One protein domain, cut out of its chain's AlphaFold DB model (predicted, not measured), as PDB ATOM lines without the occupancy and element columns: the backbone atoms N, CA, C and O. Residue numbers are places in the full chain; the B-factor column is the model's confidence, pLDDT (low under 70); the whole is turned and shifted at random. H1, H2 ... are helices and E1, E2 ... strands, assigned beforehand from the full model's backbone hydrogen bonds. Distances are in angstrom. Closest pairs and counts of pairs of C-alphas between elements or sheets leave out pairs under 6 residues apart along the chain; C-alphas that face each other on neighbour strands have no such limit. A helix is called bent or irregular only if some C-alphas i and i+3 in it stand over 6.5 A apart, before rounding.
ATOM      1  N   ASP A   9      39.181  33.715  19.456       43.78
ATOM      2  CA  ASP A   9      39.472  35.007  20.111       43.78
ATOM      3  C   ASP A   9      38.564  36.168  19.669       43.78
ATOM      4  O   ASP A   9      38.357  37.118  20.429       43.78
ATOM      5  N   LYS A  10      38.004  36.123  18.450       45.19
ATOM      6  CA  LYS A  10      37.038  37.140  17.990       45.19
ATOM      7  C   LYS A  10      35.617  36.828  18.459       45.19
ATOM      8  O   LYS A  10      34.857  37.766  18.678       45.19
ATOM      9  N   VAL A  11      35.277  35.549  18.642       46.91
ATOM     10  CA  VAL A  11      33.927  35.102  19.031       46.91
ATOM     11  C   VAL A  11      33.752  35.021  20.555       46.91
ATOM     12  O   VAL A  11      32.684  35.363  21.055       46.91
ATOM     13  N   ALA A  12      34.790  34.691  21.331       42.84
ATOM     14  CA  ALA A  12      34.739  34.774  22.797       42.84
ATOM     15  C   ALA A  12      34.532  36.224  23.279       42.84
ATOM     16  O   ALA A  12      33.758  36.467  24.197       42.84
ATOM     17  N   ARG A  13      35.092  37.214  22.566       46.31
ATOM     18  CA  ARG A  13      34.763  38.643  22.759       46.31
ATOM     19  C   ARG A  13      33.350  39.028  22.282       46.31
ATOM     20  O   ARG A  13      32.953  40.176  22.461       46.31
ATOM     21  N   SER A  14      32.601  38.122  21.644       56.94
ATOM     22  CA  SER A  14      31.402  38.458  20.858       56.94
ATOM     23  C   SER A  14      30.058  38.260  21.554       56.94
ATOM     24  O   SER A  14      29.063  38.640  20.962       56.94
ATOM     25  N   HIS A  15      29.977  37.738  22.783       65.94
ATOM     26  CA  HIS A  15      28.678  37.629  23.480       65.94
ATOM     27  C   HIS A  15      28.659  38.230  24.886       65.94
ATOM     28  O   HIS A  15      27.576  38.443  25.422       65.94
ATOM     29  N   ASP A  16      29.805  38.603  25.460       72.44
ATOM     30  CA  ASP A  16      29.848  39.277  26.767       72.44
ATOM     31  C   ASP A  16      29.023  40.566  26.785       72.44
ATOM     32  O   ASP A  16      28.437  40.927  27.807       72.44
ATOM     33  N   PHE A  17      28.891  41.229  25.630       81.25
ATOM     34  CA  PHE A  17      28.038  42.403  25.504       81.25
ATOM     35  C   PHE A  17      26.573  42.109  25.866       81.25
ATOM     36  O   PHE A  17      25.895  42.996  26.378       81.25
ATOM     37  N   LEU A  18      26.085  40.879  25.665       87.00
ATOM     38  CA  LEU A  18      24.717  40.478  26.006       87.00
ATOM     39  C   LEU A  18      24.470  40.433  27.520       87.00
ATOM     40  O   LEU A  18      23.313  40.441  27.941       87.00
ATOM     41  N   ASN A  19      25.520  40.446  28.349       86.69
ATOM     42  CA  ASN A  19      25.378  40.617  29.796       86.69
ATOM     43  C   ASN A  19      25.054  42.071  30.178       86.69
ATOM     44  O   ASN A  19      24.525  42.327  31.261       86.69
ATOM     45  N   HIS A  20      25.323  43.036  29.294       89.06
ATOM     46  CA  HIS A  20      24.957  44.430  29.502       89.06
ATOM     47  C   HIS A  20      23.573  44.713  28.915       89.06
ATOM     48  O   HIS A  20      23.373  44.660  27.700       89.06
ATOM     49  N   GLN A  21      22.639  45.126  29.773       88.75
ATOM     50  CA  GLN A  21      21.243  45.396  29.412       88.75
ATOM     51  C   GLN A  21      21.087  46.272  28.159       88.75
ATOM     52  O   GLN A  21      20.292  45.956  27.278       88.75
ATOM     53  N   ARG A  22      21.869  47.356  28.040       91.56
ATOM     54  CA  ARG A  22      21.803  48.261  26.878       91.56
ATOM     55  C   ARG A  22      22.100  47.538  25.563       91.56
ATOM     56  O   ARG A  22      21.376  47.741  24.592       91.56
ATOM     57  N   PHE A  23      23.164  46.739  25.514       92.19
ATOM     58  CA  PHE A  23      23.556  46.044  24.288       92.19
ATOM     59  C   PHE A  23      22.664  44.832  24.017       92.19
ATOM     60  O   PHE A  23      22.337  44.573  22.863       92.19
ATOM     61  N   ASN A  24      22.211  44.140  25.064       93.88
ATOM     62  CA  ASN A  24      21.246  43.053  24.940       93.88
ATOM     63  C   ASN A  24      19.928  43.543  24.321       93.88
ATOM     64  O   ASN A  24      19.492  43.003  23.309       93.88
ATOM     65  N   LYS A  25      19.361  44.636  24.844       94.81
ATOM     66  CA  LYS A  25      18.138  45.241  24.303       94.81
ATOM     67  C   LYS A  25      18.306  45.733  22.865       94.81
ATOM     68  O   LYS A  25      17.439  45.508  22.031       94.81
ATOM     69  N   ALA A  26      19.440  46.362  22.549       93.75
ATOM     70  CA  ALA A  26      19.737  46.761  21.173       93.75
ATOM     71  C   ALA A  26      19.801  45.547  20.228       93.75
ATOM     72  O   ALA A  26      19.284  45.604  19.116       93.75
ATOM     73  N   ARG A  27      20.390  44.435  20.685       94.06
ATOM     74  CA  ARG A  27      20.449  43.187  19.919       94.06
ATOM     75  C   ARG A  27      19.078  42.530  19.778       94.06
ATOM     76  O   ARG A  27      18.773  42.031  18.701       94.06
ATOM     77  N   TYR A  28      18.254  42.553  20.825       95.81
ATOM     78  CA  TYR A  28      16.854  42.137  20.758       95.81
ATOM     79  C   TYR A  28      16.132  42.896  19.636       95.81
ATOM     80  O   TYR A  28      15.558  42.272  18.748       95.81
ATOM     81  N   ASP A  29      16.231  44.229  19.625       95.50
ATOM     82  CA  ASP A  29      15.546  45.072  18.639       95.50
ATOM     83  C   ASP A  29      16.041  44.805  17.209       95.50
ATOM     84  O   ASP A  29      15.240  44.712  16.280       95.50
ATOM     85  N   GLU A  30      17.354  44.628  17.037       94.88
ATOM     86  CA  GLU A  30      17.958  44.274  15.749       94.88
ATOM     87  C   GLU A  30      17.444  42.929  15.219       94.88
ATOM     88  O   GLU A  30      17.118  42.808  14.037       94.88
ATOM     89  N   LEU A  31      17.395  41.904  16.075       94.56
ATOM     90  CA  LEU A  31      17.007  40.556  15.665       94.56
ATOM     91  C   LEU A  31      15.500  40.435  15.426       94.56
ATOM     92  O   LEU A  31      15.107  39.767  14.474       94.56
ATOM     93  N   MET A  32      14.674  41.141  16.199       94.44
ATOM     94  CA  MET A  32      13.225  41.203  15.974       94.44
ATOM     95  C   MET A  32      12.851  41.841  14.628       94.44
ATOM     96  O   MET A  32      11.764  41.587  14.114       94.44
ATOM     97  N   ALA A  33      13.737  42.654  14.040       93.56
ATOM     98  CA  ALA A  33      13.544  43.243  12.715       93.56
ATOM     99  C   ALA A  33      13.928  42.302  11.553       93.56
ATOM    100  O   ALA A  33      13.707  42.648  10.390       93.56
ATOM    101  N   LYS A  34      14.530  41.137  11.830       93.81
ATOM    102  CA  LYS A  34      14.928  40.158  10.806       93.81
ATOM    103  C   LYS A  34      13.809  39.155  10.531       93.81
ATOM    104  O   LYS A  34      12.932  38.927  11.358       93.81
ATOM    105  N   SER A  35      13.873  38.516   9.361       91.88
ATOM    106  CA  SER A  35      13.026  37.357   9.072       91.88
ATOM    107  C   SER A  35      13.361  36.224  10.039       91.88
ATOM    108  O   SER A  35      14.533  35.897  10.234       91.88
ATOM    109  N   GLN A  36      12.330  35.638  10.637       92.81
ATOM    110  CA  GLN A  36      12.476  34.673  11.714       92.81
ATOM    111  C   GLN A  36      11.397  33.598  11.648       92.81
ATOM    112  O   GLN A  36      10.242  33.872  11.319       92.81
ATOM    113  N   VAL A  37      11.785  32.370  11.981       91.56
ATOM    114  CA  VAL A  37      10.901  31.203  12.016       91.56
ATOM    115  C   VAL A  37      10.709  30.788  13.466       91.56
ATOM    116  O   VAL A  37      11.669  30.721  14.234       91.56
ATOM    117  N   SER A  38       9.461  30.537  13.857       89.56
ATOM    118  CA  SER A  38       9.157  30.009  15.188       89.56
ATOM    119  C   SER A  38       9.730  28.607  15.340       89.56
ATOM    120  O   SER A  38       9.504  27.763  14.480       89.56
ATOM    121  N   VAL A  39      10.432  28.361  16.444       86.75
ATOM    122  CA  VAL A  39      10.896  27.016  16.825       86.75
ATOM    123  C   VAL A  39      10.405  26.629  18.227       86.75
ATOM    124  O   VAL A  39      10.986  25.778  18.889       86.75
ATOM    125  N   ASN A  40       9.302  27.246  18.672       82.31
ATOM    126  CA  ASN A  40       8.678  26.995  19.978       82.31
ATOM    127  C   ASN A  40       8.245  25.538  20.173       82.31
ATOM    128  O   ASN A  40       8.349  25.018  21.275       82.31
ATOM    129  N   GLU A  41       7.762  24.885  19.116       75.19
ATOM    130  CA  GLU A  41       7.223  23.516  19.171       75.19
ATOM    131  C   GLU A  41       8.281  22.471  19.546       75.19
ATOM    132  O   GLU A  41       7.954  21.384  20.010       75.19
ATOM    133  N   ILE A  42       9.549  22.821  19.343       67.44
ATOM    134  CA  ILE A  42      10.690  21.934  19.531       67.44
ATOM    135  C   ILE A  42      11.203  21.971  20.970       67.44
ATOM    136  O   ILE A  42      11.844  21.031  21.421       67.44
ATOM    137  N   VAL A  43      10.925  23.043  21.713       66.69
ATOM    138  CA  VAL A  43      11.379  23.161  23.096       66.69
ATOM    139  C   VAL A  43      10.196  22.890  24.011       66.69
ATOM    140  O   VAL A  43       9.394  23.775  24.300       66.69
ATOM    141  N   ARG A  44      10.099  21.645  24.492       63.75
ATOM    142  CA  ARG A  44       9.030  21.185  25.400       63.75
ATOM    143  C   ARG A  44       9.076  21.827  26.793       63.75
ATOM    144  O   ARG A  44       8.213  21.542  27.622       63.75
ATOM    145  N   SER A  45      10.066  22.676  27.076       63.69
ATOM    146  CA  SER A  45      10.138  23.437  28.322       63.69
ATOM    147  C   SER A  45       8.953  24.392  28.475       63.69
ATOM    148  O   SER A  45       8.576  25.087  27.531       63.69
ATOM    149  N   SER A  46       8.433  24.505  29.696       68.31
ATOM    150  CA  SER A  46       7.519  25.582  30.080       68.31
ATOM    151  C   SER A  46       8.228  26.933  29.948       68.31
ATOM    152  O   SER A  46       8.923  27.373  30.867       68.31
ATOM    153  N   LEU A  47       8.075  27.587  28.796       74.06
ATOM    154  CA  LEU A  47       8.566  28.945  28.595       74.06
ATOM    155  C   LEU A  47       7.851  29.893  29.561       74.06
ATOM    156  O   LEU A  47       6.660  29.746  29.846       74.06
ATOM    157  N   ILE A  48       8.580  30.893  30.055       72.94
ATOM    158  CA  ILE A  48       7.963  31.999  30.789       72.94
ATOM    159  C   ILE A  48       6.970  32.692  29.849       72.94
ATOM    160  O   ILE A  48       7.222  32.844  28.652       72.94
ATOM    161  N   VAL A  49       5.826  33.110  30.391       79.94
ATOM    162  CA  VAL A  49       4.830  33.873  29.632       79.94
ATOM    163  C   VAL A  49       5.488  35.116  29.036       79.94
ATOM    164  O   VAL A  49       6.090  35.910  29.754       79.94
ATOM    165  N   GLY A  50       5.345  35.292  27.722       86.00
ATOM    166  CA  GLY A  50       5.991  36.386  26.999       86.00
ATOM    167  C   GLY A  50       7.409  36.074  26.523       86.00
ATOM    168  O   GLY A  50       8.102  37.000  26.109       86.00
ATOM    169  N   SER A  51       7.827  34.808  26.546       88.88
ATOM    170  CA  SER A  51       9.062  34.357  25.906       88.88
ATOM    171  C   SER A  51       8.785  33.498  24.676       88.88
ATOM    172  O   SER A  51       7.824  32.729  24.646       88.88
ATOM    173  N   GLU A  52       9.648  33.600  23.666       90.75
ATOM    174  CA  GLU A  52       9.555  32.786  22.454       90.75
ATOM    175  C   GLU A  52      10.924  32.448  21.859       90.75
ATOM    176  O   GLU A  52      11.869  33.237  21.892       90.75
ATOM    177  N   PHE A  53      11.004  31.261  21.276       91.31
ATOM    178  CA  PHE A  53      12.123  30.766  20.508       91.31
ATOM    179  C   PHE A  53      11.973  31.049  19.019       91.31
ATOM    180  O   PHE A  53      10.988  30.682  18.368       91.31
ATOM    181  N   LYS A  54      13.025  31.635  18.453       93.44
ATOM    182  CA  LYS A  54      13.120  31.927  17.026       93.44
ATOM    183  C   LYS A  54      14.416  31.411  16.448       93.44
ATOM    184  O   LYS A  54      15.479  31.536  17.057       93.44
ATOM    185  N   ARG A  55      14.321  30.903  15.225       94.38
ATOM    186  CA  ARG A  55      15.461  30.679  14.348       94.38
ATOM    187  C   ARG A  55      15.580  31.822  13.351       94.38
ATOM    188  O   ARG A  55      14.591  32.215  12.733       94.38
ATOM    189  N   ILE A  56      16.797  32.328  13.192       95.31
ATOM    190  CA  ILE A  56      17.122  33.434  12.290       95.31
ATOM    191  C   ILE A  56      18.274  32.989  11.398       95.31
ATOM    192  O   ILE A  56      19.358  32.691  11.897       95.31
ATOM    193  N   GLU A  57      18.057  32.974  10.087       94.88
ATOM    194  CA  GLU A  57      19.135  32.760   9.120       94.88
ATOM    195  C   GLU A  57      19.924  34.064   8.957       94.88
ATOM    196  O   GLU A  57      19.359  35.119   8.659       94.88
ATOM    197  N   LEU A  58      21.236  34.014   9.186       90.12
ATOM    198  CA  LEU A  58      22.123  35.162   8.977       90.12
ATOM    199  C   LEU A  58      22.690  35.167   7.558       90.12
ATOM    200  O   LEU A  58      22.853  36.230   6.961       90.12
ATOM    201  N   ASN A  59      23.024  33.980   7.053       90.81
ATOM    202  CA  ASN A  59      23.486  33.698   5.697       90.81
ATOM    203  C   ASN A  59      23.401  32.182   5.443       90.81
ATOM    204  O   ASN A  59      22.990  31.431   6.320       90.81
ATOM    205  N   GLU A  60      23.846  31.723   4.274       89.19
ATOM    206  CA  GLU A  60      23.802  30.308   3.862       89.19
ATOM    207  C   GLU A  60      24.528  29.335   4.809       89.19
ATOM    208  O   GLU A  60      24.266  28.137   4.774       89.19
ATOM    209  N   LYS A  61      25.446  29.826   5.652       90.69
ATOM    210  CA  LYS A  61      26.277  29.002   6.542       90.69
ATOM    211  C   LYS A  61      26.094  29.322   8.014       90.69
ATOM    212  O   LYS A  61      26.752  28.701   8.846       90.69
ATOM    213  N   GLN A  62      25.264  30.301   8.362       92.81
ATOM    214  CA  GLN A  62      25.132  30.758   9.738       92.81
ATOM    215  C   GLN A  62      23.689  31.033  10.104       92.81
ATOM    216  O   GLN A  62      22.988  31.781   9.425       92.81
ATOM    217  N   PHE A  63      23.305  30.510  11.260       94.19
ATOM    218  CA  PHE A  63      21.994  30.725  11.844       94.19
ATOM    219  C   PHE A  63      22.107  31.019  13.335       94.19
ATOM    220  O   PHE A  63      23.093  30.668  13.990       94.19
ATOM    221  N   LEU A  64      21.062  31.639  13.869       94.12
ATOM    222  CA  LEU A  64      20.857  31.832  15.295       94.12
ATOM    223  C   LEU A  64      19.629  31.057  15.760       94.12
ATOM    224  O   LEU A  64      18.638  30.981  15.033       94.12
ATOM    225  N   ILE A  65      19.674  30.555  16.990       93.88
ATOM    226  CA  ILE A  65      18.490  30.161  17.761       93.88
ATOM    227  C   ILE A  65      18.465  31.039  19.003       93.88
ATOM    228  O   ILE A  65      19.426  31.065  19.771       93.88
ATOM    229  N   VAL A  66      17.386  31.791  19.176       94.12
ATOM    230  CA  VAL A  66      17.297  32.857  20.173       94.12
ATOM    231  C   VAL A  66      16.037  32.676  20.993       94.12
ATOM    232  O   VAL A  66      14.966  32.481  20.427       94.12
ATOM    233  N   LEU A  67      16.178  32.766  22.313       93.69
ATOM    234  CA  LEU A  67      15.056  32.920  23.229       93.69
ATOM    235  C   LEU A  67      14.881  34.398  23.546       93.69
ATOM    236  O   LEU A  67      15.697  34.993  24.262       93.69
ATOM    237  N   PHE A  68      13.822  34.971  23.001       93.94
ATOM    238  CA  PHE A  68      13.387  36.317  23.311       93.94
ATOM    239  C   PHE A  68      12.568  36.316  24.592       93.94
ATOM    240  O   PHE A  68      11.733  35.442  24.796       93.94
ATOM    241  N   ASP A  69      12.797  37.320  25.426       93.25
ATOM    242  CA  ASP A  69      11.948  37.690  26.546       93.25
ATOM    243  C   ASP A  69      11.350  39.066  26.240       93.25
ATOM    244  O   ASP A  69      12.039  40.095  26.253       93.25
ATOM    245  N   HIS A  70      10.062  39.084  25.908       93.38
ATOM    246  CA  HIS A  70       9.374  40.299  25.479       93.38
ATOM    247  C   HIS A  70       9.074  41.254  26.636       93.38
ATOM    248  O   HIS A  70       8.835  42.437  26.384       93.38
ATOM    249  N   TYR A  71       9.100  40.776  27.884       90.50
ATOM    250  CA  TYR A  71       8.795  41.604  29.047       90.50
ATOM    251  C   TYR A  71       9.894  42.650  29.280       90.50
ATOM    252  O   TYR A  71       9.593  43.841  29.350       90.50
ATOM    253  N   ASP A  72      11.171  42.239  29.303       89.88
ATOM    254  CA  ASP A  72      12.288  43.204  29.395       89.88
ATOM    255  C   ASP A  72      12.820  43.645  28.022       89.88
ATOM    256  O   ASP A  72      13.636  44.572  27.953       89.88
ATOM    257  N   ARG A  73      12.345  43.023  26.931       94.25
ATOM    258  CA  ARG A  73      12.903  43.147  25.572       94.25
ATOM    259  C   ARG A  73      14.374  42.751  25.547       94.25
ATOM    260  O   ARG A  73      15.250  43.546  25.204       94.25
ATOM    261  N   GLU A  74      14.631  41.516  25.954       93.50
ATOM    262  CA  GLU A  74      15.973  40.961  26.078       93.50
ATOM    263  C   GLU A  74      16.090  39.576  25.449       93.50
ATOM    264  O   GLU A  74      15.116  38.862  25.239       93.50
ATOM    265  N   ILE A  75      17.322  39.191  25.158       94.31
ATOM    266  CA  ILE A  75      17.712  37.843  24.781       94.31
ATOM    267  C   ILE A  75      18.108  37.106  26.059       94.31
ATOM    268  O   ILE A  75      19.050  37.506  26.752       94.31
ATOM    269  N   ALA A  76      17.388  36.026  26.362       93.31
ATOM    270  CA  ALA A  76      17.632  35.179  27.527       93.31
ATOM    271  C   ALA A  76      18.584  34.010  27.214       93.31
ATOM    272  O   ALA A  76      19.317  33.547  28.090       93.31
ATOM    273  N   PHE A  77      18.592  33.552  25.962       92.25
ATOM    274  CA  PHE A  77      19.410  32.441  25.486       92.25
ATOM    275  C   PHE A  77      19.724  32.623  23.998       92.25
ATOM    276  O   PHE A  77      18.889  33.125  23.244       92.25
ATOM    277  N   HIS A  78      20.926  32.232  23.582       90.62
ATOM    278  CA  HIS A  78      21.408  32.435  22.223       90.62
ATOM    279  C   HIS A  78      22.358  31.312  21.796       90.62
ATOM    280  O   HIS A  78      23.366  31.066  22.456       90.62
ATOM    281  N   VAL A  79      22.069  30.674  20.664       90.81
ATOM    282  CA  VAL A  79      22.960  29.724  19.989       90.81
ATOM    283  C   VAL A  79      23.314  30.275  18.620       90.81
ATOM    284  O   VAL A  79      22.418  30.592  17.844       90.81
ATOM    285  N   THR A  80      24.602  30.327  18.304       90.75
ATOM    286  CA  THR A  80      25.099  30.548  16.943       90.75
ATOM    287  C   THR A  80      25.538  29.215  16.364       90.75
ATOM    288  O   THR A  80      26.439  28.582  16.913       90.75
ATOM    289  N   GLY A  81      24.945  28.810  15.244       91.19
ATOM    290  CA  GLY A  81      25.418  27.683  14.445       91.19
ATOM    291  C   GLY A  81      26.211  28.172  13.238       91.19
ATOM    292  O   GLY A  81      25.756  29.071  12.533       91.19
ATOM    293  N   THR A  82      27.391  27.599  12.996       91.25
ATOM    294  CA  THR A  82      28.160  27.800  11.757       91.25
ATOM    295  C   THR A  82      28.392  26.466  11.058       91.25
ATOM    296  O   THR A  82      29.023  25.577  11.624       91.25
ATOM    297  N   ILE A  83      27.877  26.331   9.839       90.88
ATOM    298  CA  ILE A  83      28.022  25.134   9.007       90.88
ATOM    299  C   ILE A  83      29.472  25.033   8.515       90.88
ATOM    300  O   ILE A  83      30.056  26.018   8.055       90.88
ATOM    301  N   LEU A  84      30.052  23.841   8.638       86.50
ATOM    302  CA  LEU A  84      31.408  23.504   8.217       86.50
ATOM    303  C   LEU A  84      31.351  22.664   6.936       86.50
ATOM    304  O   LEU A  84      31.021  21.483   6.979       86.50
ATOM    305  N   ASP A  85      31.713  23.258   5.797       82.38
ATOM    306  CA  ASP A  85      31.658  22.568   4.495       82.38
ATOM    307  C   ASP A  85      32.695  21.443   4.358       82.38
ATOM    308  O   ASP A  85      32.591  20.576   3.495       82.38
ATOM    309  N   ASP A  86      33.750  21.487   5.164       76.88
ATOM    310  CA  ASP A  86      34.907  20.608   5.031       76.88
ATOM    311  C   ASP A  86      34.850  19.379   5.955       76.88
ATOM    312  O   ASP A  86      35.753  18.535   5.936       76.88
ATOM    313  N   VAL A  87      33.782  19.272   6.749       76.62
ATOM    314  CA  VAL A  87      33.464  18.114   7.585       76.62
ATOM    315  C   VAL A  87      32.106  17.590   7.131       76.62
ATOM    316  O   VAL A  87      31.064  18.025   7.606       76.62
ATOM    317  N   VAL A  88      32.113  16.660   6.179       71.88
ATOM    318  CA  VAL A  88      30.894  15.997   5.697       71.88
ATOM    319  C   VAL A  88      30.895  14.574   6.236       71.88
ATOM    320  O   VAL A  88      31.777  13.788   5.894       71.88
ATOM    321  N   LEU A  89      29.931  14.267   7.102       82.56
ATOM    322  CA  LEU A  89      29.758  12.959   7.729       82.56
ATOM    323  C   LEU A  89      28.333  12.488   7.411       82.56
ATOM    324  O   LEU A  89      27.382  13.225   7.659       82.56
ATOM    325  N   ASN A  90      28.191  11.305   6.807       79.75
ATOM    326  CA  ASN A  90      26.896  10.719   6.422       79.75
ATOM    327  C   ASN A  90      25.975  11.630   5.582       79.75
ATOM    328  O   ASN A  90      24.764  11.602   5.754       79.75
ATOM    329  N   GLU A  91      26.526  12.481   4.706       83.50
ATOM    330  CA  GLU A  91      25.753  13.455   3.897       83.50
ATOM    331  C   GLU A  91      24.938  14.479   4.720       83.50
ATOM    332  O   GLU A  91      24.268  15.348   4.158       83.50
ATOM    333  N   LYS A  92      25.062  14.447   6.051       89.19
ATOM    334  CA  LYS A  92      24.448  15.380   6.986       89.19
ATOM    335  C   LYS A  92      25.407  16.551   7.241       89.19
ATOM    336  O   LYS A  92      26.590  16.334   7.535       89.19
ATOM    337  N   PRO A  93      24.953  17.811   7.111       91.75
ATOM    338  CA  PRO A  93      25.822  18.964   7.297       91.75
ATOM    339  C   PRO A  93      26.350  19.021   8.732       91.75
ATOM    340  O   PRO A  93      25.617  18.787   9.693       91.75
ATOM    341  N   SER A  94      27.627  19.358   8.880       92.12
ATOM    342  CA  SER A  94      28.244  19.535  10.192       92.12
ATOM    343  C   SER A  94      28.158  20.987  10.633       92.12
ATOM    344  O   SER A  94      28.471  21.887   9.856       92.12
ATOM    345  N   VAL A  95      27.770  21.238  11.879       91.94
ATOM    346  CA  VAL A  95      27.646  22.585  12.441       91.94
ATOM    347  C   VAL A  95      28.468  22.712  13.715       91.94
ATOM    348  O   VAL A  95      28.383  21.887  14.619       91.94
ATOM    349  N   GLN A  96      29.249  23.781  13.810       89.69
ATOM    350  CA  GLN A  96      29.865  24.194  15.061       89.69
ATOM    351  C   GLN A  96      28.926  25.136  15.808       89.69
ATOM    352  O   GLN A  96      28.414  26.097  15.225       89.69
ATOM    353  N   LEU A  97      28.730  24.885  17.100       87.75
ATOM    354  CA  LEU A  97      27.853  25.699  17.936       87.75
ATOM    355  C   LEU A  97      28.631  26.588  18.898       87.75
ATOM    356  O   LEU A  97      29.645  26.192  19.472       87.75
ATOM    357  N   TRP A  98      28.064  27.762  19.141       85.50
ATOM    358  CA  TRP A  98      28.427  28.655  20.230       85.50
ATOM    359  C   TRP A  98      27.180  28.977  21.028       85.50
ATOM    360  O   TRP A  98      26.180  29.389  20.447       85.50
ATOM    361  N   ILE A  99      27.238  28.808  22.345       86.38
ATOM    362  CA  ILE A  99      26.077  28.985  23.217       86.38
ATOM    363  C   ILE A  99      26.364  30.090  24.225       86.38
ATOM    364  O   ILE A  99      27.404  30.097  24.880       86.38
ATOM    365  N   TRP A 100      25.416  31.010  24.363       89.12
ATOM    366  CA  TRP A 100      25.379  32.013  25.414       89.12
ATOM    367  C   TRP A 100      24.064  31.898  26.190       89.12
ATOM    368  O   TRP A 100      22.982  31.749  25.613       89.12
ATOM    369  N   LYS A 101      24.167  31.984  27.517       88.69
ATOM    370  CA  LYS A 101      23.047  31.935  28.459       88.69
ATOM    371  C   LYS A 101      23.047  33.210  29.296       88.69
ATOM    372  O   LYS A 101      24.099  33.638  29.767       88.69
ATOM    373  N   SER A 102      21.874  33.788  29.529       90.31
ATOM    374  CA  SER A 102      21.747  34.939  30.419       90.31
ATOM    375  C   SER A 102      22.089  34.572  31.866       90.31
ATOM    376  O   SER A 102      21.605  33.580  32.400       90.31
ATOM    377  N   ILE A 103      22.854  35.423  32.547       87.81
ATOM    378  CA  ILE A 103      23.162  35.257  33.979       87.81
ATOM    379  C   ILE A 103      22.062  35.796  34.909       87.81
ATOM    380  O   ILE A 103      22.190  35.729  36.132       87.81
ATOM    381  N   LYS A 104      20.983  36.374  34.360       87.88
ATOM    382  CA  LYS A 104      19.925  36.991  35.168       87.88
ATOM    383  C   LYS A 104      19.123  35.928  35.933       87.88
ATOM    384  O   LYS A 104      18.622  34.994  35.304       87.88
ATOM    385  N   PRO A 105      18.883  36.101  37.250       87.50
ATOM    386  CA  PRO A 105      18.177  35.110  38.067       87.50
ATOM    387  C   PRO A 105      16.813  34.687  37.514       87.50
ATOM    388  O   PRO A 105      16.488  33.505  37.537       87.50
ATOM    389  N   ARG A 106      16.046  35.629  36.952       85.69
ATOM    390  CA  ARG A 106      14.717  35.355  36.386       85.69
ATOM    391  C   ARG A 106      14.739  34.391  35.192       85.69
ATOM    392  O   ARG A 106      13.772  33.674  34.983       85.69
ATOM    393  N   HIS A 107      15.835  34.353  34.426       88.44
ATOM    394  CA  HIS A 107      15.977  33.453  33.279       88.44
ATOM    395  C   HIS A 107      16.517  32.077  33.694       88.44
ATOM    396  O   HIS A 107      16.350  31.115  32.953       88.44
ATOM    397  N   LYS A 108      17.147  31.963  34.872       85.06
ATOM    398  CA  LYS A 108      17.939  30.791  35.275       85.06
ATOM    399  C   LYS A 108      17.164  29.475  35.191       85.06
ATOM    400  O   LYS A 108      17.688  28.513  34.644       85.06
ATOM    401  N   ALA A 109      15.937  29.444  35.712       80.88
ATOM    402  CA  ALA A 109      15.107  28.238  35.698       80.88
ATOM    403  C   ALA A 109      14.701  27.838  34.272       80.88
ATOM    404  O   ALA A 109      14.755  26.665  33.929       80.88
ATOM    405  N   MET A 110      14.359  28.818  33.431       79.94
ATOM    406  CA  MET A 110      13.960  28.577  32.046       79.94
ATOM    407  C   MET A 110      15.130  28.078  31.196       79.94
ATOM    408  O   MET A 110      14.900  27.274  30.309       79.94
ATOM    409  N   ILE A 111      16.365  28.536  31.454       86.56
ATOM    410  CA  ILE A 111      17.531  28.258  30.594       86.56
ATOM    411  C   ILE A 111      18.454  27.126  31.052       86.56
ATOM    412  O   ILE A 111      19.440  26.841  30.360       86.56
ATOM    413  N   ALA A 112      18.180  26.515  32.208       83.12
ATOM    414  CA  ALA A 112      19.018  25.462  32.778       83.12
ATOM    415  C   ALA A 112      19.228  24.325  31.760       83.12
ATOM    416  O   ALA A 112      20.359  24.122  31.306       83.12
ATOM    417  N   ASP A 113      18.124  23.754  31.275       85.06
ATOM    418  CA  ASP A 113      18.128  22.534  30.454       85.06
ATOM    419  C   ASP A 113      18.001  22.816  28.944       85.06
ATOM    420  O   ASP A 113      18.018  21.906  28.121       85.06
ATOM    421  N   LEU A 114      17.905  24.090  28.538       88.19
ATOM    422  CA  LEU A 114      17.661  24.454  27.133       88.19
ATOM    423  C   LEU A 114      18.776  24.026  26.189       88.19
ATOM    424  O   LEU A 114      18.508  23.727  25.032       88.19
ATOM    425  N   SER A 115      20.027  24.020  26.654       89.19
ATOM    426  CA  SER A 115      21.145  23.565  25.822       89.19
ATOM    427  C   SER A 115      20.982  22.106  25.427       89.19
ATOM    428  O   SER A 115      21.160  21.791  24.257       89.19
ATOM    429  N   GLU A 116      20.615  21.256  26.385       90.75
ATOM    430  CA  GLU A 116      20.352  19.841  26.145       90.75
ATOM    431  C   GLU A 116      19.138  19.670  25.230       90.75
ATOM    432  O   GLU A 116      19.243  19.007  24.203       90.75
ATOM    433  N   GLN A 117      18.012  20.317  25.544       89.62
ATOM    434  CA  GLN A 117      16.784  20.181  24.750       89.62
ATOM    435  C   GLN A 117      16.987  20.625  23.300       89.62
ATOM    436  O   GLN A 117      16.628  19.906  22.377       89.62
ATOM    437  N   ILE A 118      17.617  21.780  23.074       90.44
ATOM    438  CA  ILE A 118      17.889  22.260  21.713       90.44
ATOM    439  C   ILE A 118      18.873  21.333  20.999       90.44
ATOM    440  O   ILE A 118      18.722  21.088  19.803       90.44
ATOM    441  N   LEU A 119      19.880  20.815  21.705       92.12
ATOM    442  CA  LEU A 119      20.818  19.867  21.120       92.12
ATOM    443  C   LEU A 119      20.090  18.599  20.651       92.12
ATOM    444  O   LEU A 119      20.174  18.260  19.472       92.12
ATOM    445  N   LEU A 120      19.359  17.947  21.556       91.00
ATOM    446  CA  LEU A 120      18.729  16.649  21.327       91.00
ATOM    447  C   LEU A 120      17.496  16.725  20.422       91.00
ATOM    448  O   LEU A 120      17.357  15.918  19.512       91.00
ATOM    449  N   GLU A 121      16.598  17.681  20.668       88.62
ATOM    450  CA  GLU A 121      15.279  17.731  20.021       88.62
ATOM    451  C   GLU A 121      15.279  18.552  18.725       88.62
ATOM    452  O   GLU A 121      14.353  18.432  17.927       88.62
ATOM    453  N   TYR A 122      16.304  19.383  18.489       90.50
ATOM    454  CA  TYR A 122      16.374  20.219  17.286       90.50
ATOM    455  C   TYR A 122      17.597  19.963  16.417       90.50
ATOM    456  O   TYR A 122      17.486  19.823  15.195       90.50
ATOM    457  N   LEU A 123      18.778  20.034  17.028       93.25
ATOM    458  CA  LEU A 123      20.012  20.190  16.276       93.25
ATOM    459  C   LEU A 123      20.541  18.857  15.768       93.25
ATOM    460  O   LEU A 123      20.912  18.804  14.598       93.25
ATOM    461  N   LEU A 124      20.529  17.805  16.593       93.75
ATOM    462  CA  LEU A 124      21.016  16.486  16.182       93.75
ATOM    463  C   LEU A 124      20.206  15.905  15.025       93.75
ATOM    464  O   LEU A 124      20.814  15.388  14.102       93.75
ATOM    465  N   GLU A 125      18.888  16.122  14.975       91.81
ATOM    466  CA  GLU A 125      18.050  15.700  13.838       91.81
ATOM    467  C   GLU A 125      18.531  16.304  12.501       91.81
ATOM    468  O   GLU A 125      18.419  15.690  11.441       91.81
ATOM    469  N   ARG A 126      19.104  17.515  12.529       91.88
ATOM    470  CA  ARG A 126      19.403  18.314  11.325       91.88
ATOM    471  C   ARG A 126      20.884  18.387  10.977       91.88
ATOM    472  O   ARG A 126      21.219  18.625   9.818       91.88
ATOM    473  N   PHE A 127      21.763  18.216  11.959       93.69
ATOM    474  CA  PHE A 127      23.192  18.447  11.803       93.69
ATOM    475  C   PHE A 127      24.024  17.441  12.596       93.69
ATOM    476  O   PHE A 127      23.657  17.059  13.703       93.69
ATOM    477  N   ASN A 128      25.213  17.129  12.084       94.12
ATOM    478  CA  ASN A 128      26.290  16.638  12.938       94.12
ATOM    479  C   ASN A 128      26.817  17.810  13.766       94.12
ATOM    480  O   ASN A 128      27.154  18.864  13.220       94.12
ATOM    481  N   ILE A 129      26.917  17.651  15.077       94.12
ATOM    482  CA  ILE A 129      27.334  18.732  15.968       94.12
ATOM    483  C   ILE A 129      28.821  18.616  16.219       94.12
ATOM    484  O   ILE A 129      29.301  17.618  16.746       94.12
ATOM    485  N   ILE A 130      29.549  19.662  15.849       90.19
ATOM    486  CA  ILE A 130      30.994  19.740  15.976       90.19
ATOM    487  C   ILE A 130      31.346  20.629  17.154       90.19
ATOM    488  O   ILE A 130      31.020  21.819  17.186       90.19
ATOM    489  N   ALA A 131      32.099  20.068  18.085       83.31
ATOM    490  CA  ALA A 131      32.729  20.821  19.145       83.31
ATOM    491  C   ALA A 131      34.246  20.798  18.965       83.31
ATOM    492  O   ALA A 131      34.889  19.750  18.894       83.31
ATOM    493  N   SER A 132      34.818  21.997  18.883       68.50
ATOM    494  CA  SER A 132      36.260  22.211  18.899       68.50
ATOM    495  C   SER A 132      36.552  23.283  19.926       68.50
ATOM    496  O   SER A 132      36.349  24.469  19.656       68.50
ATOM    497  N   ASP A 133      36.997  22.879  21.107       62.12
ATOM    498  CA  ASP A 133      37.508  23.840  22.070       62.12
ATOM    499  C   ASP A 133      39.031  23.858  22.009       62.12
ATOM    500  O   ASP A 133      39.699  22.823  21.947       62.12
ATOM    501  N   ASN A 134      39.589  25.061  21.985       52.56
ATOM    502  CA  ASN A 134      41.011  25.233  22.222       52.56
ATOM    503  C   ASN A 134      41.165  25.244  23.745       52.56
ATOM    504  O   ASN A 134      40.384  25.909  24.410       52.56
ATOM    505  N   HIS A 135      42.149  24.537  24.302       41.47
ATOM    506  CA  HIS A 135      42.343  24.299  25.752       41.47
ATOM    507  C   HIS A 135      42.245  25.508  26.702       41.47
ATOM    508  O   HIS A 135      42.246  25.321  27.913       41.47
ATOM    509  N   ALA A 136      42.134  26.728  26.186       40.88
ATOM    510  CA  ALA A 136      42.052  27.968  26.934       40.88
ATOM    511  C   ALA A 136      40.794  28.126  27.815       40.88
ATOM    512  O   ALA A 136      40.861  28.906  28.763       40.88
ATOM    513  N   ASN A 137      39.673  27.427  27.564       56.84
ATOM    514  CA  ASN A 137      38.469  27.575  28.394       56.84
ATOM    515  C   ASN A 137      37.987  26.247  29.009       56.84
ATOM    516  O   ASN A 137      37.245  25.484  28.400       56.84
ATOM    517  N   LEU A 138      38.350  25.995  30.273       62.03
ATOM    518  CA  LEU A 138      37.902  24.819  31.039       62.03
ATOM    519  C   LEU A 138      36.366  24.665  31.055       62.03
ATOM    520  O   LEU A 138      35.858  23.547  31.113       62.03
ATOM    521  N   GLN A 139      35.624  25.775  30.966       70.56
ATOM    522  CA  GLN A 139      34.160  25.751  30.948       70.56
ATOM    523  C   GLN A 139      33.602  25.138  29.658       70.56
ATOM    524  O   GLN A 139      32.625  24.396  29.723       70.56
ATOM    525  N   GLY A 140      34.229  25.401  28.506       77.69
ATOM    526  CA  GLY A 140      33.791  24.858  27.219       77.69
ATOM    527  C   GLY A 140      33.992  23.346  27.147       77.69
ATOM    528  O   GLY A 140      33.066  22.622  26.785       77.69
ATOM    529  N   ARG A 141      35.149  22.848  27.605       81.12
ATOM    530  CA  ARG A 141      35.394  21.402  27.743       81.12
ATOM    531  C   ARG A 141      34.350  20.714  28.615       81.12
ATOM    532  O   ARG A 141      33.803  19.696  28.204       81.12
ATOM    533  N   ASN A 142      34.103  21.238  29.816       84.44
ATOM    534  CA  ASN A 142      33.168  20.610  30.749       84.44
ATOM    535  C   ASN A 142      31.757  20.563  30.160       84.44
ATOM    536  O   ASN A 142      31.126  19.511  30.201       84.44
ATOM    537  N   PHE A 143      31.323  21.659  29.535       86.38
ATOM    538  CA  PHE A 143      30.051  21.716  28.825       86.38
ATOM    539  C   PHE A 143      29.956  20.646  27.725       86.38
ATOM    540  O   PHE A 143      28.980  19.908  27.657       86.38
ATOM    541  N   TRP A 144      30.977  20.514  26.873       89.56
ATOM    542  CA  TRP A 144      30.943  19.536  25.783       89.56
ATOM    543  C   TRP A 144      31.048  18.085  26.256       89.56
ATOM    544  O   TRP A 144      30.419  17.214  25.660       89.56
ATOM    545  N   ASN A 145      31.777  17.820  27.344       90.44
ATOM    546  CA  ASN A 145      31.785  16.508  27.991       90.44
ATOM    547  C   ASN A 145      30.410  16.152  28.572       90.44
ATOM    548  O   ASN A 145      29.974  15.011  28.436       90.44
ATOM    549  N   GLU A 146      29.726  17.111  29.198       91.06
ATOM    550  CA  GLU A 146      28.360  16.938  29.703       91.06
ATOM    551  C   GLU A 146      27.395  16.615  28.554       91.06
ATOM    552  O   GLU A 146      26.724  15.587  28.594       91.06
ATOM    553  N   MET A 147      27.409  17.412  27.478       93.06
ATOM    554  CA  MET A 147      26.569  17.168  26.297       93.06
ATOM    555  C   MET A 147      26.857  15.808  25.644       93.06
ATOM    556  O   MET A 147      25.924  15.093  25.292       93.06
ATOM    557  N   ALA A 148      28.130  15.421  25.508       94.19
ATOM    558  CA  ALA A 148      28.501  14.115  24.965       94.19
ATOM    559  C   ALA A 148      28.017  12.962  25.852       94.19
ATOM    560  O   ALA A 148      27.537  11.956  25.340       94.19
ATOM    561  N   SER A 149      28.102  13.124  27.173       94.06
ATOM    562  CA  SER A 149      27.618  12.121  28.126       94.06
ATOM    563  C   SER A 149      26.111  11.928  28.005       94.06
ATOM    564  O   SER A 149      25.651  10.797  27.919       94.06
ATOM    565  N   ILE A 150      25.358  13.027  27.907       93.69
ATOM    566  CA  ILE A 150      23.907  12.983  27.704       93.69
ATOM    567  C   ILE A 150      23.554  12.289  26.382       93.69
ATOM    568  O   ILE A 150      22.652  11.459  26.351       93.69
ATOM    569  N   VAL A 151      24.263  12.598  25.291       94.62
ATOM    570  CA  VAL A 151      24.056  11.951  23.981       94.62
ATOM    571  C   VAL A 151      24.264  10.436  24.080       94.62
ATOM    572  O   VAL A 151      23.404   9.680  23.631       94.62
ATOM    573  N   ILE A 152      25.341   9.994  24.735       93.94
ATOM    574  CA  ILE A 152      25.620   8.567  24.963       93.94
ATOM    575  C   ILE A 152      24.516   7.919  25.815       93.94
ATOM    576  O   ILE A 152      24.013   6.852  25.461       93.94
ATOM    577  N   ASP A 153      24.075   8.572  26.895       94.50
ATOM    578  CA  ASP A 153      22.998   8.067  27.761       94.50
ATOM    579  C   ASP A 153      21.652   7.937  27.023       94.50
ATOM    580  O   ASP A 153      20.804   7.122  27.393       94.50
ATOM    581  N   LYS A 154      21.445   8.719  25.955       93.62
ATOM    582  CA  LYS A 154      20.284   8.618  25.057       93.62
ATOM    583  C   LYS A 154      20.451   7.567  23.954       93.62
ATOM    584  O   LYS A 154      19.592   7.499  23.079       93.62
ATOM    585  N   ALA A 155      21.505   6.747  24.008       93.06
ATOM    586  CA  ALA A 155      21.866   5.771  22.978       93.06
ATOM    587  C   ALA A 155      22.058   6.399  21.583       93.06
ATOM    588  O   ALA A 155      21.790   5.763  20.566       93.06
ATOM    589  N   LEU A 156      22.506   7.658  21.556       94.62
ATOM    590  CA  LEU A 156      22.979   8.346  20.359       94.62
ATOM    591  C   LEU A 156      24.514   8.286  20.316       94.62
ATOM    592  O   LEU A 156      25.155   7.767  21.233       94.62
ATOM    593  N   TYR A 157      25.119   8.839  19.268       94.94
ATOM    594  CA  TYR A 157      26.525   8.592  18.979       94.94
ATOM    595  C   TYR A 157      27.409   9.808  19.255       94.94
ATOM    596  O   TYR A 157      27.133  10.940  18.841       94.94
ATOM    597  N   ALA A 158      28.534   9.545  19.916       95.12
ATOM    598  CA  ALA A 158      29.609  10.499  20.120       95.12
ATOM    599  C   ALA A 158      30.901   9.950  19.515       95.12
ATOM    600  O   ALA A 158      31.287   8.807  19.754       95.12
ATOM    601  N   TYR A 159      31.607  10.786  18.762       94.12
ATOM    602  CA  TYR A 159      32.846  10.408  18.103       94.12
ATOM    603  C   TYR A 159      33.949  11.425  18.333       94.12
ATOM    604  O   TYR A 159      33.744  12.640  18.340       94.12
ATOM    605  N   ARG A 160      35.172  10.917  18.388       92.69
ATOM    606  CA  ARG A 160      36.371  11.688  18.126       92.69
ATOM    607  C   ARG A 160      36.687  11.639  16.636       92.69
ATOM    608  O   ARG A 160      36.959  10.574  16.087       92.69
ATOM    609  N   TYR A 161      36.762  12.801  16.005       90.31
ATOM    610  CA  TYR A 161      37.163  12.946  14.612       90.31
ATOM    611  C   TYR A 161      38.487  13.703  14.496       90.31
ATOM    612  O   TYR A 161      38.633  14.818  14.995       90.31
ATOM    613  N   LYS A 162      39.474  13.113  13.814       88.50
ATOM    614  CA  LYS A 162      40.766  13.756  13.530       88.50
ATOM    615  C   LYS A 162      40.779  14.245  12.085       88.50
ATOM    616  O   LYS A 162      41.041  13.476  11.162       88.50
ATOM    617  N   ARG A 163      40.565  15.549  11.893       82.31
ATOM    618  CA  ARG A 163      40.403  16.197  10.577       82.31
ATOM    619  C   ARG A 163      41.562  15.937   9.613       82.31
ATOM    620  O   ARG A 163      41.333  15.700   8.434       82.31
ATOM    621  N   GLY A 164      42.800  15.950  10.112       82.19
ATOM    622  CA  GLY A 164      43.996  15.750   9.286       82.19
ATOM    623  C   GLY A 164      44.100  14.354   8.659       82.19
ATOM    624  O   GLY A 164      44.479  14.240   7.500       82.19
ATOM    625  N   SER A 165      43.743  13.305   9.406       85.56
ATOM    626  CA  SER A 165      43.736  11.914   8.925       85.56
ATOM    627  C   SER A 165      42.365  11.447   8.440       85.56
ATOM    628  O   SER A 165      42.264  10.337   7.930       85.56
ATOM    629  N   ARG A 166      41.316  12.261   8.629       85.38
ATOM    630  CA  ARG A 166      39.903  11.904   8.415       85.38
ATOM    631  C   ARG A 166      39.485  10.620   9.141       85.38
ATOM    632  O   ARG A 166      38.604   9.901   8.690       85.38
ATOM    633  N   SER A 167      40.126  10.330  10.271       88.62
ATOM    634  CA  SER A 167      39.824   9.147  11.074       88.62
ATOM    635  C   SER A 167      38.772   9.477  12.122       88.62
ATOM    636  O   SER A 167      38.903  10.491  12.817       88.62
ATOM    637  N   ILE A 168      37.798   8.590  12.278       90.81
ATOM    638  CA  ILE A 168      36.768   8.650  13.308       90.81
ATOM    639  C   ILE A 168      36.975   7.507  14.296       90.81
ATOM    640  O   ILE A 168      37.427   6.425  13.923       90.81
ATOM    641  N   GLN A 169      36.682   7.771  15.559       92.69
ATOM    642  CA  GLN A 169      36.695   6.789  16.629       92.69
ATOM    643  C   GLN A 169      35.485   7.059  17.512       92.69
ATOM    644  O   GLN A 169      35.324   8.180  17.992       92.69
ATOM    645  N   GLU A 170      34.641   6.055  17.705       94.12
ATOM    646  CA  GLU A 170      33.509   6.155  18.622       94.12
ATOM    647  C   GLU A 170      33.995   6.304  20.064       94.12
ATOM    648  O   GLU A 170      35.020   5.734  20.450       94.12
ATOM    649  N   ILE A 171      33.269   7.101  20.839       94.31
ATOM    650  CA  ILE A 171      33.472   7.269  22.271       94.31
ATOM    651  C   ILE A 171      32.383   6.452  22.957       94.31
ATOM    652  O   ILE A 171      31.231   6.872  23.024       94.31
ATOM    653  N   ALA A 172      32.749   5.266  23.438       85.44
ATOM    654  CA  ALA A 172      31.764   4.242  23.783       85.44
ATOM    655  C   ALA A 172      31.043   4.489  25.118       85.44
ATOM    656  O   ALA A 172      30.009   3.881  25.384       85.44
ATOM    657  N   ASN A 173      31.614   5.298  26.014       89.69
ATOM    658  CA  ASN A 173      31.085   5.466  27.365       89.69
ATOM    659  C   ASN A 173      31.566   6.756  28.043       89.69
ATOM    660  O   ASN A 173      32.539   7.399  27.642       89.69
ATOM    661  N   HIS A 174      30.889   7.092  29.141       87.12
ATOM    662  CA  HIS A 174      31.199   8.245  29.981       87.12
ATOM    663  C   HIS A 174      32.621   8.208  30.576       87.12
ATOM    664  O   HIS A 174      33.264   9.253  30.704       87.12
ATOM    665  N   GLU A 175      33.148   7.024  30.911       88.69
ATOM    666  CA  GLU A 175      34.493   6.897  31.491       88.69
ATOM    667  C   GLU A 175      35.563   7.410  30.517       88.69
ATOM    668  O   GLU A 175      36.476   8.131  30.930       88.69
ATOM    669  N   GLU A 176      35.436   7.115  29.221       90.62
ATOM    670  CA  GLU A 176      36.361   7.590  28.187       90.62
ATOM    671  C   GLU A 176      36.383   9.115  28.034       90.62
ATOM    672  O   GLU A 176      37.448   9.677  27.749       90.62
ATOM    673  N   LEU A 177      35.245   9.784  28.250       87.12
ATOM    674  CA  LEU A 177      35.140  11.248  28.242       87.12
ATOM    675  C   LEU A 177      35.799  11.862  29.480       87.12
ATOM    676  O   LEU A 177      36.651  12.744  29.358       87.12
ATOM    677  N   VAL A 178      35.436  11.378  30.675       82.88
ATOM    678  CA  VAL A 178      35.907  11.934  31.958       82.88
ATOM    679  C   VAL A 178      37.407  11.731  32.141       82.88
ATOM    680  O   VAL A 178      38.117  12.644  32.561       82.88
ATOM    681  N   THR A 179      37.907  10.545  31.796       85.19
ATOM    682  CA  THR A 179      39.342  10.229  31.873       85.19
ATOM    683  C   THR A 179      40.120  10.739  30.664       85.19
ATOM    684  O   THR A 179      41.347  10.642  30.646       85.19
ATOM    685  N   ASN A 180      39.425  11.269  29.648       84.31
ATOM    686  CA  ASN A 180      39.989  11.672  28.365       84.31
ATOM    687  C   ASN A 180      40.812  10.551  27.685       84.31
ATOM    688  O   ASN A 180      41.737  10.825  26.923       84.31
ATOM    689  N   ARG A 181      40.473   9.272  27.927       84.88
ATOM    690  CA  ARG A 181      41.107   8.108  27.267       84.88
ATOM    691  C   ARG A 181      40.897   8.102  25.756       84.88
ATOM    692  O   ARG A 181      41.721   7.563  25.023       84.88
ATOM    693  N   CYS A 182      39.844   8.767  25.291       82.69
ATOM    694  CA  CYS A 182      39.615   9.013  23.876       82.69
ATOM    695  C   CYS A 182      40.613  10.016  23.261       82.69
ATOM    696  O   CYS A 182      40.627  10.162  22.047       82.69
ATOM    697  N   ASN A 183      41.486  10.682  24.033       87.12
ATOM    698  CA  ASN A 183      42.411  11.719  23.543       87.12
ATOM    699  C   ASN A 183      41.685  12.827  22.759       87.12
ATOM    700  O   ASN A 183      42.128  13.255  21.684       87.12
ATOM    701  N   LEU A 184      40.533  13.248  23.280       86.12
ATOM    702  CA  LEU A 184      39.703  14.292  22.691       86.12
ATOM    703  C   LEU A 184      40.271  15.679  23.002       86.12
ATOM    704  O   LEU A 184      40.326  16.551  22.138       86.12
ATOM    705  N   TRP A 185      40.780  15.849  24.222       85.19
ATOM    706  CA  TRP A 185      41.310  17.108  24.720       85.19
ATOM    707  C   TRP A 185      42.818  16.987  24.987       85.19
ATOM    708  O   TRP A 185      43.233  16.310  25.917       85.19
ATOM    709  N   GLY A 186      43.662  17.716  24.258       79.19
ATOM    710  CA  GLY A 186      45.060  17.951  24.656       79.19
ATOM    711  C   GLY A 186      45.641  19.265  24.125       79.19
ATOM    712  O   GLY A 186      45.004  19.971  23.344       79.19
ATOM    713  N   GLU A 187      46.851  19.597  24.564       74.69
ATOM    714  CA  GLU A 187      47.591  20.759  24.072       74.69
ATOM    715  C   GLU A 187      48.485  20.391  22.883       74.69
ATOM    716  O   GLU A 187      48.959  19.264  22.752       74.69
ATOM    717  N   GLY A 188      48.763  21.375  22.029       73.38
ATOM    718  CA  GLY A 188      49.725  21.237  20.941       73.38
ATOM    719  C   GLY A 188      49.130  20.828  19.586       73.38
ATOM    720  O   GLY A 188      47.911  20.728  19.419       73.38
ATOM    721  N   PRO A 189      49.997  20.638  18.573       72.44
ATOM    722  CA  PRO A 189      49.584  20.475  17.175       72.44
ATOM    723  C   PRO A 189      48.728  19.233  16.903       72.44
ATOM    724  O   PRO A 189      47.923  19.225  15.972       72.44
ATOM    725  N   ASP A 190      48.878  18.187  17.715       75.44
ATOM    726  CA  ASP A 190      48.153  16.928  17.526       75.44
ATOM    727  C   ASP A 190      46.662  17.039  17.854       75.44
ATOM    728  O   ASP A 190      45.852  16.298  17.291       75.44
ATOM    729  N   PHE A 191      46.290  18.001  18.703       77.12
ATOM    730  CA  PHE A 191      44.915  18.235  19.143       77.12
ATOM    731  C   PHE A 191      44.234  19.390  18.405       77.12
ATOM    732  O   PHE A 191      43.016  19.520  18.467       77.12
ATOM    733  N   SER A 192      44.974  20.175  17.613       73.94
ATOM    734  CA  SER A 192      44.422  21.292  16.822       73.94
ATOM    735  C   SER A 192      43.539  20.855  15.636       73.94
ATOM    736  O   SER A 192      43.061  21.682  14.859       73.94
ATOM    737  N   ASN A 193      43.388  19.540  15.469       80.56
ATOM    738  CA  ASN A 193      42.605  18.853  14.442       80.56
ATOM    739  C   ASN A 193      41.560  17.901  15.019       80.56
ATOM    740  O   ASN A 193      40.898  17.202  14.248       80.56
ATOM    741  N   VAL A 194      41.510  17.777  16.342       86.81
ATOM    742  CA  VAL A 194      40.656  16.809  17.012       86.81
ATOM    743  C   VAL A 194      39.342  17.502  17.329       86.81
ATOM    744  O   VAL A 194      39.320  18.553  17.964       86.81
ATOM    745  N   LEU A 195      38.258  16.925  16.827       88.75
ATOM    746  CA  LEU A 195      36.900  17.420  16.970       88.75
ATOM    747  C   LEU A 195      36.078  16.369  17.709       88.75
ATOM    748  O   LEU A 195      36.191  15.176  17.419       88.75
ATOM    749  N   LEU A 196      35.237  16.821  18.631       91.88
ATOM    750  CA  LEU A 196      34.110  16.029  19.101       91.88
ATOM    751  C   LEU A 196      32.992  16.160  18.068       91.88
ATOM    752  O   LEU A 196      32.673  17.273  17.646       91.88
ATOM    753  N   VAL A 197      32.411  15.032  17.681       93.75
ATOM    754  CA  VAL A 197      31.230  14.954  16.825       93.75
ATOM    755  C   VAL A 197      30.118  14.296  17.622       93.75
ATOM    756  O   VAL A 197      30.321  13.208  18.153       93.75
ATOM    757  N   LEU A 198      28.960  14.940  17.697       95.38
ATOM    758  CA  LEU A 198      27.732  14.351  18.230       95.38
ATOM    759  C   LEU A 198      26.733  14.205  17.086       95.38
ATOM    760  O   LEU A 198      26.591  15.123  16.272       95.38
ATOM    761  N   THR A 199      26.061  13.064  17.016       94.81
ATOM    762  CA  THR A 199      25.111  12.741  15.946       94.81
ATOM    763  C   THR A 199      24.077  11.731  16.442       94.81
ATOM    764  O   THR A 199      24.321  10.981  17.388       94.81
ATOM    765  N   ASP A 200      22.905  11.741  15.825       94.25
ATOM    766  CA  ASP A 200      21.845  10.742  15.988       94.25
ATOM    767  C   ASP A 200      22.014   9.523  15.061       94.25
ATOM    768  O   ASP A 200      21.412   8.485  15.316       94.25
TER     769      ASP A 200
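AT A GLANCE: This is residues 9 to 200 of the 206 residues of an uncharacterized protein of Photobacterium rosenbergii (UniProt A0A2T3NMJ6). One long, strongly twisted sheet of eight strands runs through the domain from E1 at one edge to E7 at the other, with H4, H5 and H6 over one face and H3 over the other face near E1, E2 and E3. The sheet curls round H5, its longest strand E3 bends sharply on the way, H7 packs on H6 off the sheet, and the short H1 and H2 lead into H3. The printed part has 192 residues with seven named helices and eight named strands, in the chain order H1 H2 H3 E1 E2 E3 E4 H4 H5 E5 H6 E6 E7 H7 E8. The sheet is mixed, in the order E1 E2 E3 E4 E5 E8 E6 E7, and the class is mixed, helices and strands. The whole is compact, with a radius of gyration of the C-alphas of 17.0 A and spans of 48 by 33 by 32 A.

IN THESE COORDINATES: In the sheet, E1 is residues 51 to 59, 24.8 A long, beginning at C-alpha 51 at (9.062, 34.357, 25.906). E2 is residues 62 to 69, 22.5 A; E3 is residues 74 to 89, 36.2 A, and bends by 92 degrees at residue 86; E4 is residues 92 to 101, 27.1 A. E5 is residues 128 to 131, E6 residues 157 to 162, E7 residues 167 to 170, and E8 residues 194 to 199, ending at C-alpha 199 at (25.111, 12.741, 15.946). The longest helix, H6, is residues 138 to 153, 22.7 A. H5 is residues 114 to 126, 17.0 A; H3 is residues 21 to 32, 16.2 A; H4 is residues 105 to 111, 10.2 A. The short helices are H1, residues 9 to 12, from C-alpha 9 at (39.472, 35.007, 20.111), H2, residues 16 to 19, and H7, residues 174 to 178.

HOW THE PARTS SIT: E1 E2 E3 E4 form a meander, each strand the antiparallel neighbour of the one before; within hydrogen-bond range are N 54 and O 66 of E1 and E2 at 2.9 A, N 65 and O 79 of E2 and E3 at 2.9 A, and N 80 and O 98 of E3 and E4 at 2.8 A. E4 and E5 are parallel, with N 130 and O 95 at 2.8 A. E5 and E8 are antiparallel, with N 129 and O 198 at 2.8 A, as are E8 and E6, with N 159 and O 197 at 2.8 A, and the hairpin E6 and E7, with N 160 and O 169 at 2.8 A. E4, H4, H5 and E5 form a strand-helix-strand unit, two parallel neighbour strands with helices between, and its crossover is right-handed. E5, H6, E6 and E7, H7, E8 are split units, each with another strand between its two strands, and both crossovers are right-handed. H6 is on the sheet at a height of 8.8 A, over E5 and E8, along the strands at 16 degrees to E5 on the local plane. H5 is on the sheet; the closest C-alphas of H5 and E8, Leu 124 and Thr 199, are 5.6 A apart. H5 and H6 only just touch, with 3 pairs of C-alphas within 8 A, closest at Glu 116 and Met 147, 6.8 A, at a steep tilt of 61 degrees, the same way. H4 is on the sheet at a height of 8.8 A, over E3, slantwise to the strands at 39 degrees on the local plane. H3 is on the sheet, and its closest C-alphas to E3 are Lys 25 and Glu 74, 5.1 A. H2 only grazes the sheet and touches H3 only at the corner, at Leu 18 and Asn 24, 4.5 A. H7 touches H6, closest at Ser 149 and His 174, 5.6 A, and is not on the sheet, nor is H1. H4 and H5 are irregular, with C-alphas 106 and 109 at 7.2 A and 121 and 124 at 7.0 A. Every O i to N i+4 pair is within hydrogen-bond range in H3, H6 and H7; in H5 6 of 9 are, in H4 1 of 3 with 3 of 4 O i to N i+3 pairs, and H1 and H2 are too short for such a pair.

THE WHOLE: The C-alphas farthest apart, of Tyr 71 and Ser 165, are 50.1 A apart. The printed part has no cut. The links H3 to E1, 18 residues, and H7 to E8, 15 residues, are long. Mean pLDDT of the printed part is 85.3; residues 9 to 15, 42 to 46 and 132 to 138 are under 70.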